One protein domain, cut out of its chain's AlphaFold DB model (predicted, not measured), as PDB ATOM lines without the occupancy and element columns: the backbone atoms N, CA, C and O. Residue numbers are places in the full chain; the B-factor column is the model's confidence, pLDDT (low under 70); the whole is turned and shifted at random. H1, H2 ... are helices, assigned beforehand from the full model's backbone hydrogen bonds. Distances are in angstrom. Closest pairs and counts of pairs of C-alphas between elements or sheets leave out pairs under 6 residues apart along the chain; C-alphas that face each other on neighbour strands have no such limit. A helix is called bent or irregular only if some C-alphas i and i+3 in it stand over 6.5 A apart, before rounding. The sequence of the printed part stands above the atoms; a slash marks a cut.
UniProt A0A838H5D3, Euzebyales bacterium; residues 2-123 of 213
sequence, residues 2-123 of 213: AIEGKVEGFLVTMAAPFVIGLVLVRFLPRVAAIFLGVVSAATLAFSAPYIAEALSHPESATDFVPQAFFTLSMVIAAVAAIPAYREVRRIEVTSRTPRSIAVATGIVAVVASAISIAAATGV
ATOM      1  N   ALA A   2     175.279 112.293 143.438       46.91
ATOM      2  CA  ALA A   2     175.114 110.839 143.212       46.91
ATOM      3  C   ALA A   2     173.857 110.227 143.879       46.91
ATOM      4  O   ALA A   2     173.266 109.298 143.334       46.91
ATOM      5  N   ILE A   3     173.434 110.761 145.033       50.06
ATOM      6  CA  ILE A   3     172.210 110.333 145.739       50.06
ATOM      7  C   ILE A   3     170.953 110.843 145.016       50.06
ATOM      8  O   ILE A   3     170.010 110.083 144.824       50.06
ATOM      9  N   GLU A   4     170.972 112.087 144.525       51.78
ATOM     10  CA  GLU A   4     169.856 112.690 143.772       51.78
ATOM     11  C   GLU A   4     169.491 111.860 142.534       51.78
ATOM     12  O   GLU A   4     168.333 111.492 142.377       51.78
ATOM     13  N   GLY A   5     170.474 111.437 141.727       53.03
ATOM     14  CA  GLY A   5     170.205 110.618 140.536       53.03
ATOM     15  C   GLY A   5     169.633 109.223 140.836       53.03
ATOM     16  O   GLY A   5     168.862 108.683 140.042       53.03
ATOM     17  N   LYS A   6     169.963 108.629 141.995       63.66
ATOM     18  CA  LYS A   6     169.391 107.340 142.428       63.66
ATOM     19  C   LYS A   6     167.952 107.497 142.918       63.66
ATOM     20  O   LYS A   6     167.101 106.677 142.577       63.66
ATOM     21  N   VAL A   7     167.683 108.555 143.686       63.81
ATOM     22  CA  VAL A   7     166.337 108.880 144.177       63.81
ATOM     23  C   VAL A   7     165.416 109.219 143.005       63.81
ATOM     24  O   VAL A   7     164.318 108.679 142.924       63.81
ATOM     25  N   GLU A   8     165.877 110.021 142.044       68.31
ATOM     26  CA  GLU A   8     165.122 110.337 140.827       68.31
ATOM     27  C   GLU A   8     164.795 109.080 140.012       68.31
ATOM     28  O   GLU A   8     163.640 108.868 139.649       68.31
ATOM     29  N   GLY A   9     165.776 108.201 139.782       75.56
ATOM     30  CA  GLY A   9     165.556 106.941 139.068       75.56
ATOM     31  C   GLY A   9     164.542 106.028 139.766       75.56
ATOM     32  O   GLY A   9     163.659 105.463 139.112       75.56
ATOM     33  N   PHE A  10     164.615 105.920 141.095       75.00
ATOM     34  CA  PHE A  10     163.655 105.158 141.892       75.00
ATOM     35  C   PHE A  10     162.244 105.756 141.816       75.00
ATOM     36  O   PHE A  10     161.286 105.037 141.528       75.00
ATOM     37  N   LEU A  11     162.113 107.073 142.000       77.00
ATOM     38  CA  LEU A  11     160.831 107.774 141.936       77.00
ATOM     39  C   LEU A  11     160.192 107.660 140.552       77.00
ATOM     40  O   LEU A  11     159.000 107.376 140.456       77.00
ATOM     41  N   VAL A  12     160.975 107.812 139.481       83.19
ATOM     42  CA  VAL A  12     160.496 107.624 138.104       83.19
ATOM     43  C   VAL A  12     160.025 106.189 137.894       83.19
ATOM     44  O   VAL A  12     158.933 105.982 137.369       83.19
ATOM     45  N   THR A  13     160.795 105.198 138.346       84.75
ATOM     46  CA  THR A  13     160.438 103.777 138.204       84.75
ATOM     47  C   THR A  13     159.140 103.443 138.942       84.75
ATOM     48  O   THR A  13     158.290 102.735 138.404       84.75
ATOM     49  N   MET A  14     158.953 103.985 140.148       84.06
ATOM     50  CA  MET A  14     157.742 103.777 140.944       84.06
ATOM     51  C   MET A  14     156.534 104.545 140.394       84.06
ATOM     52  O   MET A  14     155.428 104.016 140.403       84.06
ATOM     53  N   ALA A  15     156.721 105.767 139.886       87.56
ATOM     54  CA  ALA A  15     155.632 106.615 139.398       87.56
ATOM     55  C   ALA A  15     155.178 106.268 137.971       87.56
ATOM     56  O   ALA A  15     153.991 106.395 137.657       87.56
ATOM     57  N   ALA A  16     156.091 105.810 137.108       92.06
ATOM     58  CA  ALA A  16     155.822 105.487 135.707       92.06
ATOM     59  C   ALA A  16     154.589 104.591 135.487       92.06
ATOM     60  O   ALA A  16     153.744 104.971 134.672       92.06
ATOM     61  N   PRO A  17     154.402 103.453 136.191       91.81
ATOM     62  CA  PRO A  17     153.209 102.642 135.993       91.81
ATOM     63  C   PRO A  17     151.937 103.413 136.371       91.81
ATOM     64  O   PRO A  17     150.972 103.386 135.616       91.81
ATOM     65  N   PHE A  18     151.919 104.201 137.447       92.56
ATOM     66  CA  PHE A  18     150.735 105.004 137.780       92.56
ATOM     67  C   PHE A  18     150.414 106.044 136.703       92.56
ATOM     68  O   PHE A  18     149.250 106.193 136.334       92.56
ATOM     69  N   VAL A  19     151.426 106.704 136.133       92.69
ATOM     70  CA  VAL A  19     151.240 107.643 135.013       92.69
ATOM     71  C   VAL A  19     150.673 106.927 133.784       92.69
ATOM     72  O   VAL A  19     149.696 107.398 133.206       92.69
ATOM     73  N   ILE A  20     151.219 105.762 133.417       93.12
ATOM     74  CA  ILE A  20     150.705 104.940 132.309       93.12
ATOM     75  C   ILE A  20     149.244 104.563 132.565       93.12
ATOM     76  O   ILE A  20     148.394 104.758 131.699       93.12
ATOM     77  N   GLY A  21     148.934 104.079 133.769       90.06
ATOM     78  CA  GLY A  21     147.576 103.729 134.163       90.06
ATOM     79  C   GLY A  21     146.618 104.912 134.045       90.06
ATOM     80  O   GLY A  21     145.552 104.767 133.453       90.06
ATOM     81  N   LEU A  22     147.014 106.099 134.514       90.56
ATOM     82  CA  LEU A  22     146.227 107.332 134.405       90.56
ATOM     83  C   LEU A  22     145.998 107.764 132.949       90.56
ATOM     84  O   LEU A  22     144.885 108.157 132.603       90.56
ATOM     85  N   VAL A  23     147.001 107.641 132.074       92.44
ATOM     86  CA  VAL A  23     146.843 107.903 130.632       92.44
ATOM     87  C   VAL A  23     145.861 106.907 130.008       92.44
ATOM     88  O   VAL A  23     144.967 107.302 129.254       92.44
ATOM     89  N   LEU A  24     145.962 105.622 130.363       91.44
ATOM     90  CA  LEU A  24     145.072 104.576 129.861       91.44
ATOM     91  C   LEU A  24     143.613 104.786 130.281       91.44
ATOM     92  O   LEU A  24     142.731 104.372 129.531       91.44
ATOM     93  N   VAL A  25     143.325 105.461 131.405       89.31
ATOM     94  CA  VAL A  25     141.938 105.757 131.829       89.31
ATOM     95  C   VAL A  25     141.159 106.459 130.714       89.31
ATOM     96  O   VAL A  25     139.964 106.211 130.544       89.31
ATOM     97  N   ARG A  26     141.831 107.290 129.906       88.75
ATOM     98  CA  ARG A  26     141.193 108.061 128.834       88.75
ATOM     99  C   ARG A  26     140.750 107.218 127.636       88.75
ATOM    100  O   ARG A  26     139.827 107.640 126.931       88.75
ATOM    101  N   PHE A  27     141.396 106.073 127.414       92.06
ATOM    102  CA  PHE A  27     141.247 105.249 126.208       92.06
ATOM    103  C   PHE A  27     140.671 103.859 126.503       92.06
ATOM    104  O   PHE A  27     139.834 103.362 125.757       92.06
ATOM    105  N   LEU A  28     141.101 103.241 127.601       91.31
ATOM    106  CA  LEU A  28     140.788 101.873 128.004       91.31
ATOM    107  C   LEU A  28     140.433 101.836 129.505       91.31
ATOM    108  O   LEU A  28     141.159 101.231 130.292       91.31
ATOM    109  N   PRO A  29     139.320 102.453 129.947       87.19
ATOM    110  CA  PRO A  29     139.050 102.707 131.367       87.19
ATOM    111  C   PRO A  29     138.983 101.442 132.234       87.19
ATOM    112  O   PRO A  29     139.440 101.452 133.373       87.19
ATOM    113  N   ARG A  30     138.460 100.329 131.698       88.38
ATOM    114  CA  ARG A  30     138.442  99.039 132.412       88.38
ATOM    115  C   ARG A  30     139.847  98.471 132.597       88.38
ATOM    116  O   ARG A  30     140.208  98.087 133.702       88.38
ATOM    117  N   VAL A  31     140.634  98.453 131.519       90.19
ATOM    118  CA  VAL A  31     142.021  97.962 131.534       90.19
ATOM    119  C   VAL A  31     142.870  98.829 132.457       90.19
ATOM    120  O   VAL A  31     143.619  98.301 133.265       90.19
ATOM    121  N   ALA A  32     142.696 100.149 132.395       90.00
ATOM    122  CA  ALA A  32     143.374 101.106 133.253       90.00
ATOM    123  C   ALA A  32     143.065 100.886 134.739       90.00
ATOM    124  O   ALA A  32     143.984 100.864 135.548       90.00
ATOM    125  N   ALA A  33     141.793 100.679 135.099       90.31
ATOM    126  CA  ALA A  33     141.397 100.413 136.482       90.31
ATOM    127  C   ALA A  33     141.997  99.099 137.008       90.31
ATOM    128  O   ALA A  33     142.556  99.077 138.101       90.31
ATOM    129  N   ILE A  34     141.937  98.024 136.212       91.38
ATOM    130  CA  ILE A  34     142.571  96.734 136.530       91.38
ATOM    131  C   ILE A  34     144.077  96.921 136.721       91.38
ATOM    132  O   ILE A  34     144.617  96.533 137.755       91.38
ATOM    133  N   PHE A  35     144.741  97.566 135.761       94.19
ATOM    134  CA  PHE A  35     146.177  97.811 135.775       94.19
ATOM    135  C   PHE A  35     146.612  98.617 137.006       94.19
ATOM    136  O   PHE A  35     147.494  98.179 137.737       94.19
ATOM    137  N   LEU A  36     145.953  99.745 137.291       93.44
ATOM    138  CA  LEU A  36     146.229 100.564 138.475       93.44
ATOM    139  C   LEU A  36     146.003  99.781 139.773       93.44
ATOM    140  O   LEU A  36     146.795  99.912 140.703       93.44
ATOM    141  N   GLY A  37     144.968  98.939 139.833       94.31
ATOM    142  CA  GLY A  37     144.714  98.074 140.982       94.31
ATOM    143  C   GLY A  37     145.816  97.037 141.207       94.31
ATOM    144  O   GLY A  37     146.296  96.899 142.331       94.31
ATOM    145  N   VAL A  38     146.252  96.347 140.146       95.12
ATOM    146  CA  VAL A  38     147.350  95.363 140.210       95.12
ATOM    147  C   VAL A  38     148.654  96.034 140.614       95.12
ATOM    148  O   VAL A  38     149.318  95.548 141.523       95.12
ATOM    149  N   VAL A  39     149.002  97.157 139.980       95.69
ATOM    150  CA  VAL A  39     150.209  97.918 140.318       95.69
ATOM    151  C   VAL A  39     150.159  98.346 141.782       95.69
ATOM    152  O   VAL A  39     151.113  98.095 142.503       95.69
ATOM    153  N   SER A  40     149.037  98.891 142.263       95.62
ATOM    154  CA  SER A  40     148.903  99.311 143.668       95.62
ATOM    155  C   SER A  40     149.072  98.147 144.649       95.62
ATOM    156  O   SER A  40     149.757  98.284 145.661       95.62
ATOM    157  N   ALA A  41     148.485  96.982 144.349       95.75
ATOM    158  CA  ALA A  41     148.625  95.782 145.172       95.75
ATOM    159  C   ALA A  41     150.058  95.221 145.149       95.75
ATOM    160  O   ALA A  41     150.582  94.828 146.190       95.75
ATOM    161  N   ALA A  42     150.708  95.218 143.984       95.38
ATOM    162  CA  ALA A  42     152.099  94.802 143.843       95.38
ATOM    163  C   ALA A  42     153.041  95.743 144.605       95.38
ATOM    164  O   ALA A  42     153.925  95.273 145.318       95.38
ATOM    165  N   THR A  43     152.812  97.057 144.528       94.69
ATOM    166  CA  THR A  43     153.587  98.041 145.285       94.69
ATOM    167  C   THR A  43     153.371  97.876 146.790       94.69
ATOM    168  O   THR A  43     154.344  97.893 147.533       94.69
ATOM    169  N   LEU A  44     152.143  97.620 147.263       94.88
ATOM    170  CA  LEU A  44     151.898  97.285 148.675       94.88
ATOM    171  C   LEU A  44     152.681  96.054 149.130       94.88
ATOM    172  O   LEU A  44     153.298  96.083 150.192       94.88
ATOM    173  N   ALA A  45     152.659  94.984 148.333       95.56
ATOM    174  CA  ALA A  45     153.381  93.758 148.647       95.56
ATOM    175  C   ALA A  45     154.897  93.998 148.701       95.56
ATOM    176  O   ALA A  45     155.558  93.546 149.633       95.56
ATOM    177  N   PHE A  46     155.435  94.761 147.747       94.00
ATOM    178  CA  PHE A  46     156.840  95.164 147.738       94.00
ATOM    179  C   PHE A  46     157.200  96.034 148.952       94.00
ATOM    180  O   PHE A  46     158.250  95.850 149.562       94.00
ATOM    181  N   SER A  47     156.313  96.949 149.347       93.06
ATOM    182  CA  SER A  47     156.524  97.853 150.478       93.06
ATOM    183  C   SER A  47     156.298  97.209 151.851       93.06
ATOM    184  O   SER A  47     156.546  97.866 152.860       93.06
ATOM    185  N   ALA A  48     155.850  95.953 151.929       94.25
ATOM    186  CA  ALA A  48     155.470  95.307 153.186       94.25
ATOM    187  C   ALA A  48     156.557  95.338 154.286       94.25
ATOM    188  O   ALA A  48     156.198  95.641 155.425       94.25
ATOM    189  N   PRO A  49     157.859  95.117 154.002       91.94
ATOM    190  CA  PRO A  49     158.900  95.227 155.026       91.94
ATOM    191  C   PRO A  49     159.014  96.642 155.610       91.94
ATOM    192  O   PRO A  49     159.131  96.801 156.820       91.94
ATOM    193  N   TYR A  50     158.899  97.673 154.769       90.31
ATOM    194  CA  TYR A  50     158.937  99.076 155.193       90.31
ATOM    195  C   TYR A  50     157.689  99.468 155.988       90.31
ATOM    196  O   TYR A  50     157.771 100.237 156.940       90.31
ATOM    197  N   ILE A  51     156.525  98.916 155.624       93.19
ATOM    198  CA  ILE A  51     155.290  99.082 156.398       93.19
ATOM    199  C   ILE A  51     155.460  98.455 157.785       93.19
ATOM    200  O   ILE A  51     155.096  99.083 158.774       93.19
ATOM    201  N   ALA A  52     156.015  97.243 157.866       93.38
ATOM    202  CA  ALA A  52     156.256  96.567 159.137       93.38
ATOM    203  C   ALA A  52     157.212  97.366 160.036       93.38
ATOM    204  O   ALA A  52     156.895  97.577 161.203       93.38
ATOM    205  N   GLU A  53     158.313  97.871 159.472       90.00
ATOM    206  CA  GLU A  53     159.280  98.721 160.179       90.00
ATOM    207  C   GLU A  53     158.646 100.034 160.670       90.00
ATOM    208  O   GLU A  53     158.817 100.433 161.819       90.00
ATOM    209  N   ALA A  54     157.853 100.704 159.829       91.50
ATOM    210  CA  ALA A  54     157.153 101.922 160.228       91.50
ATOM    211  C   ALA A  54     156.156 101.655 161.370       91.50
ATOM    212  O   ALA A  54     156.068 102.436 162.315       91.50
ATOM    213  N   LEU A  55     155.421 100.538 161.312       92.38
ATOM    214  CA  LEU A  55     154.472 100.139 162.353       92.38
ATOM    215  C   LEU A  55     155.156  99.767 163.675       92.38
ATOM    216  O   LEU A  55     154.560  99.989 164.729       92.38
ATOM    217  N   SER A  56     156.369  99.204 163.645       93.12
ATOM    218  CA  SER A  56     157.140  98.908 164.860       93.12
ATOM    219  C   SER A  56     157.795 100.146 165.467       93.12
ATOM    220  O   SER A  56     158.153 100.122 166.644       93.12
ATOM    221  N   HIS A  57     157.920 101.225 164.690       93.38
ATOM    222  CA  HIS A  57     158.625 102.445 165.073       93.38
ATOM    223  C   HIS A  57     157.834 103.739 164.814       93.38
ATOM    224  O   HIS A  57     158.354 104.669 164.179       93.38
ATOM    225  N   PRO A  58     156.590 103.847 165.321       94.62
ATOM    226  CA  PRO A  58     155.724 104.991 165.062       94.62
ATOM    227  C   PRO A  58     156.272 106.318 165.602       94.62
ATOM    228  O   PRO A  58     155.851 107.377 165.144       94.62
ATOM    229  N   GLU A  59     157.217 106.300 166.544       93.88
ATOM    230  CA  GLU A  59     157.879 107.500 167.062       93.88
ATOM    231  C   GLU A  59     158.725 108.240 166.007       93.88
ATOM    232  O   GLU A  59     159.057 109.407 166.205       93.88
ATOM    233  N   SER A  60     159.042 107.602 164.873       92.38
ATOM    234  CA  SER A  60     159.663 108.267 163.721       92.38
ATOM    235  C   SER A  60     158.610 108.887 162.812       92.38
ATOM    236  O   SER A  60     158.190 108.294 161.822       92.38
ATOM    237  N   ALA A  61     158.147 110.091 163.159       90.44
ATOM    238  CA  ALA A  61     157.055 110.759 162.450       90.44
ATOM    239  C   ALA A  61     157.326 110.958 160.950       90.44
ATOM    240  O   ALA A  61     156.406 110.838 160.137       90.44
ATOM    241  N   THR A  62     158.576 111.247 160.585       88.62
ATOM    242  CA  THR A  62     159.005 111.461 159.195       88.62
ATOM    243  C   THR A  62     158.975 110.188 158.357       88.62
ATOM    244  O   THR A  62     158.821 110.290 157.143       88.62
ATOM    245  N   ASP A  63     159.015 109.013 158.986       88.94
ATOM    246  CA  ASP A  63     158.890 107.722 158.306       88.94
ATOM    247  C   ASP A  63     157.441 107.209 158.391       88.94
ATOM    248  O   ASP A  63     156.806 106.891 157.384       88.94
ATOM    249  N   PHE A  64     156.870 107.196 159.598       93.50
ATOM    250  CA  PHE A  64     155.571 106.598 159.896       93.50
ATOM    251  C   PHE A  64     154.401 107.300 159.205       93.50
ATOM    252  O   PHE A  64     153.557 106.644 158.588       93.50
ATOM    253  N   VAL A  65     154.326 108.632 159.297       92.75
ATOM    254  CA  VAL A  65     153.171 109.381 158.784       92.75
ATOM    255  C   VAL A  65     153.101 109.298 157.254       92.75
ATOM    256  O   VAL A  65     152.049 108.891 156.746       92.75
ATOM    257  N   PRO A  66     154.176 109.585 156.489       91.00
ATOM    258  CA  PRO A  66     154.167 109.387 155.040       91.00
ATOM    259  C   PRO A  66     153.864 107.942 154.635       91.00
ATOM    260  O   PRO A  66     153.079 107.727 153.708       91.00
ATOM    261  N   GLN A  67     154.396 106.950 155.360       92.62
ATOM    262  CA  GLN A  67     154.130 105.540 155.071       92.62
ATOM    263  C   GLN A  67     152.655 105.166 155.291       92.62
ATOM    264  O   GLN A  67     152.089 104.395 154.507       92.62
ATOM    265  N   ALA A  68     151.994 105.739 156.299       93.38
ATOM    266  CA  ALA A  68     150.564 105.545 156.534       93.38
ATOM    267  C   ALA A  68     149.716 106.106 155.379       93.38
ATOM    268  O   ALA A  68     148.804 105.430 154.893       93.38
ATOM    269  N   PHE A  69     150.045 107.304 154.883       91.69
ATOM    270  CA  PHE A  69     149.380 107.892 153.716       91.69
ATOM    271  C   PHE A  69     149.587 107.070 152.451       91.69
ATOM    272  O   PHE A  69     148.631 106.818 151.711       91.69
ATOM    273  N   PHE A  70     150.826 106.653 152.203       92.25
ATOM    274  CA  PHE A  70     151.173 105.820 151.065       92.25
ATOM    275  C   PHE A  70     150.371 104.513 151.087       92.25
ATOM    276  O   PHE A  70     149.689 104.182 150.116       92.25
ATOM    277  N   THR A  71     150.362 103.828 152.232       93.81
ATOM    278  CA  THR A  71     149.644 102.562 152.424       93.81
ATOM    279  C   THR A  71     148.143 102.736 152.212       93.81
ATOM    280  O   THR A  71     147.544 101.989 151.437       93.81
ATOM    281  N   LEU A  72     147.530 103.756 152.828       92.69
ATOM    282  CA  LEU A  72     146.114 104.068 152.624       92.69
ATOM    283  C   LEU A  72     145.802 104.301 151.141       92.69
ATOM    284  O   LEU A  72     144.833 103.751 150.619       92.69
ATOM    285  N   SER A  73     146.628 105.096 150.462       90.38
ATOM    286  CA  SER A  73     146.428 105.449 149.055       90.38
ATOM    287  C   SER A  73     146.476 104.217 148.154       90.38
ATOM    288  O   SER A  73     145.605 104.043 147.300       90.38
ATOM    289  N   MET A  74     147.444 103.325 148.379       93.44
ATOM    290  CA  MET A  74     147.552 102.087 147.611       93.44
ATOM    291  C   MET A  74     146.393 101.124 147.896       93.44
ATOM    292  O   MET A  74     145.887 100.486 146.973       93.44
ATOM    293  N   VAL A  75     145.922 101.040 149.148       93.19
ATOM    294  CA  VAL A  75     144.755 100.216 149.505       93.19
ATOM    295  C   VAL A  75     143.497 100.744 148.818       93.19
ATOM    296  O   VAL A  75     142.763  99.967 148.207       93.19
ATOM    297  N   ILE A  76     143.264 102.060 148.856       89.69
ATOM    298  CA  ILE A  76     142.133 102.693 148.165       89.69
ATOM    299  C   ILE A  76     142.196 102.393 146.665       89.69
ATOM    300  O   ILE A  76     141.185 101.994 146.090       89.69
ATOM    301  N   ALA A  77     143.364 102.537 146.034       89.06
ATOM    302  CA  ALA A  77     143.536 102.276 144.607       89.06
ATOM    303  C   ALA A  77     143.296 100.798 144.240       89.06
ATOM    304  O   ALA A  77     142.591 100.513 143.269       89.06
ATOM    305  N   ALA A  78     143.797  99.854 145.043       91.56
ATOM    306  CA  ALA A  78     143.558  98.425 144.848       91.56
ATOM    307  C   ALA A  78     142.070  98.054 145.003       91.56
ATOM    308  O   ALA A  78     141.511  97.338 144.172       91.56
ATOM    309  N   VAL A  79     141.396  98.585 146.030       89.81
ATOM    310  CA  VAL A  79     139.967  98.331 146.287       89.81
ATOM    311  C   VAL A  79     139.080  98.978 145.220       89.81
ATOM    312  O   VAL A  79     138.122  98.356 144.755       89.81
ATOM    313  N   ALA A  80     139.407 100.195 144.777       86.31
ATOM    314  CA  ALA A  80     138.666 100.904 143.733       86.31
ATOM    315  C   ALA A  80     138.680 100.170 142.379       86.31
ATOM    316  O   ALA A  80     137.783 100.382 141.562       86.31
ATOM    317  N   ALA A  81     139.646  99.275 142.148       88.12
ATOM    318  CA  ALA A  81     139.714  98.448 140.947       88.12
ATOM    319  C   ALA A  81     138.749  97.244 140.960       88.12
ATOM    320  O   ALA A  81     138.422  96.727 139.894       88.12
ATOM    321  N   ILE A  82     138.245  96.805 142.124       87.62
ATOM    322  CA  ILE A  82     137.403  95.595 142.264       87.62
ATOM    323  C   ILE A  82     136.181  95.588 141.322       87.62
ATOM    324  O   ILE A  82     135.936  94.557 140.686       87.62
ATOM    325  N   PRO A  83     135.408  96.684 141.162       86.31
ATOM    326  CA  PRO A  83     134.271  96.700 140.241       86.31
ATOM    327  C   PRO A  83     134.659  96.441 138.781       86.31
ATOM    328  O   PRO A  83     133.868  95.856 138.041       86.31
ATOM    329  N   ALA A  84     135.875  96.821 138.366       83.69
ATOM    330  CA  ALA A  84     136.357  96.601 137.004       83.69
ATOM    331  C   ALA A  84     136.545  95.107 136.677       83.69
ATOM    332  O   ALA A  84     136.427  94.733 135.512       83.69
ATOM    333  N   TYR A  85     136.751  94.255 137.689       77.12
ATOM    334  CA  TYR A  85     136.846  92.795 137.544       77.12
ATOM    335  C   TYR A  85     135.491  92.080 137.505       77.12
ATOM    336  O   TYR A  85     135.415  90.943 137.056       77.12
ATOM    337  N   ARG A  86     134.419  92.709 138.005       79.38
ATOM    338  CA  ARG A  86     133.118  92.045 138.218       79.38
ATOM    339  C   ARG A  86     132.128  92.185 137.058       79.38
ATOM    340  O   ARG A  86     130.996  91.741 137.184       79.38
ATOM    341  N   GLU A  87     132.534  92.802 135.948       68.44
ATOM    342  CA  GLU A  87     131.726  92.954 134.727       68.44
ATOM    343  C   GLU A  87     130.300  93.503 134.960       68.44
ATOM    344  O   GLU A  87     129.341  93.150 134.276       68.44
ATOM    345  N   VAL A  88     130.141  94.423 135.917       55.47
ATOM    346  CA  VAL A  88     128.855  95.086 136.168       55.47
ATOM    347  C   VAL A  88     128.790  96.402 135.389       55.47
ATOM    348  O   VAL A  88     129.748  97.174 135.329       55.47
ATOM    349  N   ARG A  89     127.648  96.598 134.720       56.94
ATOM    350  CA  ARG A  89     127.226  97.751 133.904       56.94
ATOM    351  C   ARG A  89     127.756  99.107 134.392       56.94
ATOM    352  O   ARG A  89     127.826  99.333 135.589       56.94
ATOM    353  N   ARG A  90     128.046  99.985 133.409       55.66
ATOM    354  CA  ARG A  90     128.361 101.431 133.498       55.66
ATOM    355  C   ARG A  90     128.668 101.913 134.921       55.66
ATOM    356  O   ARG A  90     127.751 102.121 135.703       55.66
ATOM    357  N   ILE A  91     129.951 102.163 135.195       53.16
ATOM    358  CA  ILE A  91     130.395 102.936 136.360       53.16
ATOM    359  C   ILE A  91     129.733 104.313 136.259       53.16
ATOM    360  O   ILE A  91     130.210 105.200 135.554       53.16
ATOM    361  N   GLU A  92     128.584 104.470 136.900       51.78
ATOM    362  CA  GLU A  92     127.976 105.766 137.128       51.78
ATOM    363  C   GLU A  92     128.842 106.410 138.208       51.78
ATOM    364  O   GLU A  92     128.831 105.996 139.370       51.78
ATOM    365  N   VAL A  93     129.714 107.333 137.794       53.72
ATOM    366  CA  VAL A  93     130.590 108.082 138.698       53.72
ATOM    367  C   VAL A  93     129.682 108.938 139.574       53.72
ATOM    368  O   VAL A  93     129.338 110.067 139.233       53.72
ATOM    369  N   THR A  94     129.215 108.375 140.686       52.88
ATOM    370  CA  THR A  94     128.416 109.125 141.646       52.88
ATOM    371  C   THR A  94     129.306 110.222 142.226       52.88
ATOM    372  O   THR A  94     130.348 109.970 142.834       52.88
ATOM    373  N   SER A  95     128.893 111.470 142.023       54.06
ATOM    374  CA  SER A  95     129.605 112.714 142.354       54.06
ATOM    375  C   SER A  95     129.845 112.955 143.855       54.06
ATOM    376  O   SER A  95     130.280 114.033 144.253       54.06
ATOM    377  N   ARG A  96     129.582 111.961 144.715       55.03
ATOM    378  CA  ARG A  96     129.744 112.029 146.180       55.03
ATOM    379  C   ARG A  96     131.090 111.494 146.693       55.03
ATOM    380  O   ARG A  96     131.361 111.585 147.885       55.03
ATOM    381  N   THR A  97     131.936 110.969 145.815       60.69
ATOM    382  CA  THR A  97     133.208 110.295 146.141       60.69
ATOM    383  C   THR A  97     134.404 111.189 146.531       60.69
ATOM    384  O   THR A  97     135.186 110.744 147.369       60.69
ATOM    385  N   PRO A  98     134.590 112.434 146.039       64.88
ATOM    386  CA  PRO A  98     135.811 113.189 146.354       64.88
ATOM    387  C   PRO A  98     135.881 113.620 147.824       64.88
ATOM    388  O   PRO A  98     136.938 113.580 148.449       64.88
ATOM    389  N   ARG A  99     134.735 114.009 148.402       76.81
ATOM    390  CA  ARG A  99     134.669 114.523 149.774       76.81
ATOM    391  C   ARG A  99     134.897 113.426 150.813       76.81
ATOM    392  O   ARG A  99     135.559 113.686 151.808       76.81
ATOM    393  N   SER A 100     134.387 112.213 150.594       78.19
ATOM    394  CA  SER A 100     134.598 111.092 151.520       78.19
ATOM    395  C   SER A 100     136.044 110.597 151.509       78.19
ATOM    396  O   SER A 100     136.587 110.330 152.576       78.19
ATOM    397  N   ILE A 101     136.692 110.550 150.338       78.50
ATOM    398  CA  ILE A 101     138.118 110.204 150.218       78.50
ATOM    399  C   ILE A 101     138.989 111.266 150.900       78.50
ATOM    400  O   ILE A 101     139.883 110.918 151.671       78.50
ATOM    401  N   ALA A 102     138.699 112.553 150.682       79.94
ATOM    402  CA  ALA A 102     139.420 113.643 151.338       79.94
ATOM    403  C   ALA A 102     139.266 113.601 152.869       79.94
ATOM    404  O   ALA A 102     140.251 113.734 153.592       79.94
ATOM    405  N   VAL A 103     138.049 113.350 153.368       84.44
ATOM    406  CA  VAL A 103     137.788 113.195 154.808       84.44
ATOM    407  C   VAL A 103     138.518 111.978 155.378       84.44
ATOM    408  O   VAL A 103     139.179 112.109 156.401       84.44
ATOM    409  N   ALA A 104     138.460 110.818 154.718       82.69
ATOM    410  CA  ALA A 104     139.158 109.614 155.171       82.69
ATOM    411  C   ALA A 104     140.680 109.820 155.226       82.69
ATOM    412  O   ALA A 104     141.318 109.459 156.212       82.69
ATOM    413  N   THR A 105     141.244 110.471 154.208       82.94
ATOM    414  CA  THR A 105     142.670 110.819 154.157       82.94
ATOM    415  C   THR A 105     143.050 111.767 155.295       82.94
ATOM    416  O   THR A 105     144.045 111.539 155.979       82.94
ATOM    417  N   GLY A 106     142.228 112.790 155.558       86.06
ATOM    418  CA  GLY A 106     142.429 113.710 156.680       86.06
ATOM    419  C   GLY A 106     142.329 113.028 158.049       86.06
ATOM    420  O   GLY A 106     143.126 113.318 158.935       86.06
ATOM    421  N   ILE A 107     141.407 112.080 158.227       89.81
ATOM    422  CA  ILE A 107     141.298 111.302 159.471       89.81
ATOM    423  C   ILE A 107     142.553 110.454 159.682       89.81
ATOM    424  O   ILE A 107     143.121 110.479 160.772       89.81
ATOM    425  N   VAL A 108     143.022 109.744 158.652       89.81
ATOM    426  CA  VAL A 108     144.246 108.934 158.755       89.81
ATOM    427  C   VAL A 108     145.460 109.805 159.069       89.81
ATOM    428  O   VAL A 108     146.258 109.417 159.914       89.81
ATOM    429  N   ALA A 109     145.556 111.005 158.491       87.38
ATOM    430  CA  ALA A 109     146.600 111.978 158.818       87.38
ATOM    431  C   ALA A 109     146.644 112.319 160.311       87.38
ATOM    432  O   ALA A 109     147.706 112.292 160.938       87.38
ATOM    433  N   VAL A 110     145.477 112.646 160.874       93.00
ATOM    434  CA  VAL A 110     145.336 113.052 162.275       93.00
ATOM    435  C   VAL A 110     145.629 111.874 163.196       93.00
ATOM    436  O   VAL A 110     146.382 112.028 164.152       93.00
ATOM    437  N   VAL A 111     145.089 110.693 162.891       95.44
ATOM    438  CA  VAL A 111     145.300 109.484 163.697       95.44
ATOM    439  C   VAL A 111     146.762 109.041 163.652       95.44
ATOM    440  O   VAL A 111     147.342 108.803 164.706       95.44
ATOM    441  N   ALA A 112     147.383 108.981 162.470       93.00
ATOM    442  CA  ALA A 112     148.790 108.607 162.336       93.00
ATOM    443  C   ALA A 112     149.703 109.603 163.067       93.00
ATOM    444  O   ALA A 112     150.575 109.196 163.831       93.00
ATOM    445  N   SER A 113     149.453 110.906 162.915       92.50
ATOM    446  CA  SER A 113     150.189 111.935 163.658       92.50
ATOM    447  C   SER A 113     150.004 111.792 165.171       92.50
ATOM    448  O   SER A 113     150.976 111.863 165.913       92.50
ATOM    449  N   ALA A 114     148.779 111.541 165.646       95.31
ATOM    450  CA  ALA A 114     148.503 111.360 167.070       95.31
ATOM    451  C   ALA A 114     149.202 110.119 167.649       95.31
ATOM    452  O   ALA A 114     149.777 110.200 168.733       95.31
ATOM    453  N   ILE A 115     149.199 108.998 166.918       96.00
ATOM    454  CA  ILE A 115     149.938 107.781 167.284       96.00
ATOM    455  C   ILE A 115     151.436 108.082 167.366       96.00
ATOM    456  O   ILE A 115     152.076 107.713 168.348       96.00
ATOM    457  N   SER A 116     151.980 108.782 166.370       94.25
ATOM    458  CA  SER A 116     153.402 109.118 166.325       94.25
ATOM    459  C   SER A 116     153.823 110.028 167.477       94.25
ATOM    460  O   SER A 116     154.809 109.747 168.153       94.25
ATOM    461  N   ILE A 117     153.033 111.064 167.777       93.31
ATOM    462  CA  ILE A 117     153.266 111.957 168.919       93.31
ATOM    463  C   ILE A 117     153.225 111.168 170.229       93.31
ATOM    464  O   ILE A 117     154.132 111.296 171.049       93.31
ATOM    465  N   ALA A 118     152.206 110.327 170.425       95.12
ATOM    466  CA  ALA A 118     152.096 109.506 171.625       95.12
ATOM    467  C   ALA A 118     153.306 108.569 171.780       95.12
ATOM    468  O   ALA A 118     153.899 108.506 172.857       95.12
ATOM    469  N   ALA A 119     153.731 107.905 170.704       94.25
ATOM    470  CA  ALA A 119     154.910 107.047 170.708       94.25
ATOM    471  C   ALA A 119     156.200 107.826 171.016       94.25
ATOM    472  O   ALA A 119     156.988 107.393 171.854       94.25
ATOM    473  N   ALA A 120     156.378 109.007 170.417       92.50
ATOM    474  CA  ALA A 120     157.536 109.867 170.652       92.50
ATOM    475  C   ALA A 120     157.657 110.295 172.122       92.50
ATOM    476  O   ALA A 120     158.759 110.312 172.661       92.50
ATOM    477  N   THR A 121     156.541 110.558 172.813       92.56
ATOM    478  CA  THR A 121     156.576 110.860 174.259       92.56
ATOM    479  C   THR A 121     156.998 109.675 175.130       92.56
ATOM    480  O   THR A 121     157.444 109.872 176.258       92.56
ATOM    481  N   GLY A 122     156.870 108.447 174.620       92.69
ATOM    482  CA  GLY A 122     157.318 107.235 175.301       92.69
ATOM    483  C   GLY A 122     158.819 106.972 175.170       92.69
ATOM    484  O   GLY A 122     159.359 106.192 175.955       92.69
ATOM    485  N   VAL A 123     159.504 107.623 174.222       94.94
ATOM    486  CA  VAL A 123     160.940 107.430 173.987       94.94
ATOM    487  C   VAL A 123     161.732 107.878 175.211       94.94
ATOM    488  O   VAL A 123     161.684 109.035 175.619       94.94
TER     489      VAL A 123
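AT A GLANCE: This is residues 2 to 123 of the 213 residues of a protein of Euzebyales bacterium (UniProt A0A838H5D3). A flat, loose row of helices folds back and forth in the order H1b, H2a, H3, H5, with residues 2 to 13 of H1 sticking out. H2b packs on H3, and H4 on H2a. The 122 printed residues, all helix by class, hold five named helices, H1 to H5; the radius of gyration of the C-alphas is 16.9 A, the spans 53 by 40 by 20 A.

HOW THE PARTS SIT: H1, residues 2 to 25, and H2, residues 29 to 56, each assigned as one helix by hydrogen bonds, are bent: C-alphas 14 and 17 are 6.8 A apart, 46 and 49 7.6 A. H1b, residues 17 to 25, and H2a, residues 29 to 46, form a hairpin; their closest C-alphas, of Gly 21 and Ala 32, are 5.0 A apart. H3, residues 61 to 80, touches H2a with residues 71 to 80 alone, closest at the C-alphas of Gly 37 and Ala 78, 4.1 A. H5, residues 97 to 122, touches H3 with residues 105 to 117 alone, opposite ways at a shallow tilt of 30 degrees; the closest C-alphas, of Ala 61 and Ser 116, are 5.6 A apart. Every O i to N i+4 pair is within hydrogen-bond range in H1b, H2a and H5; in H3, 15 of 16.

IN THESE COORDINATES: H1a, residues 2 to 14, begins at C-alpha 2 (175.114, 110.839, 143.212). H2b is residues 49 to 56, H4 82 to 85. H5, 38.0 A long, ends at C-alpha 122 (157.318, 107.235, 175.301).

THE WHOLE: The printed part has no cut. The link H4 to H5 is long. Residues 2 to 8 and 87 to 98 have pLDDT under 70.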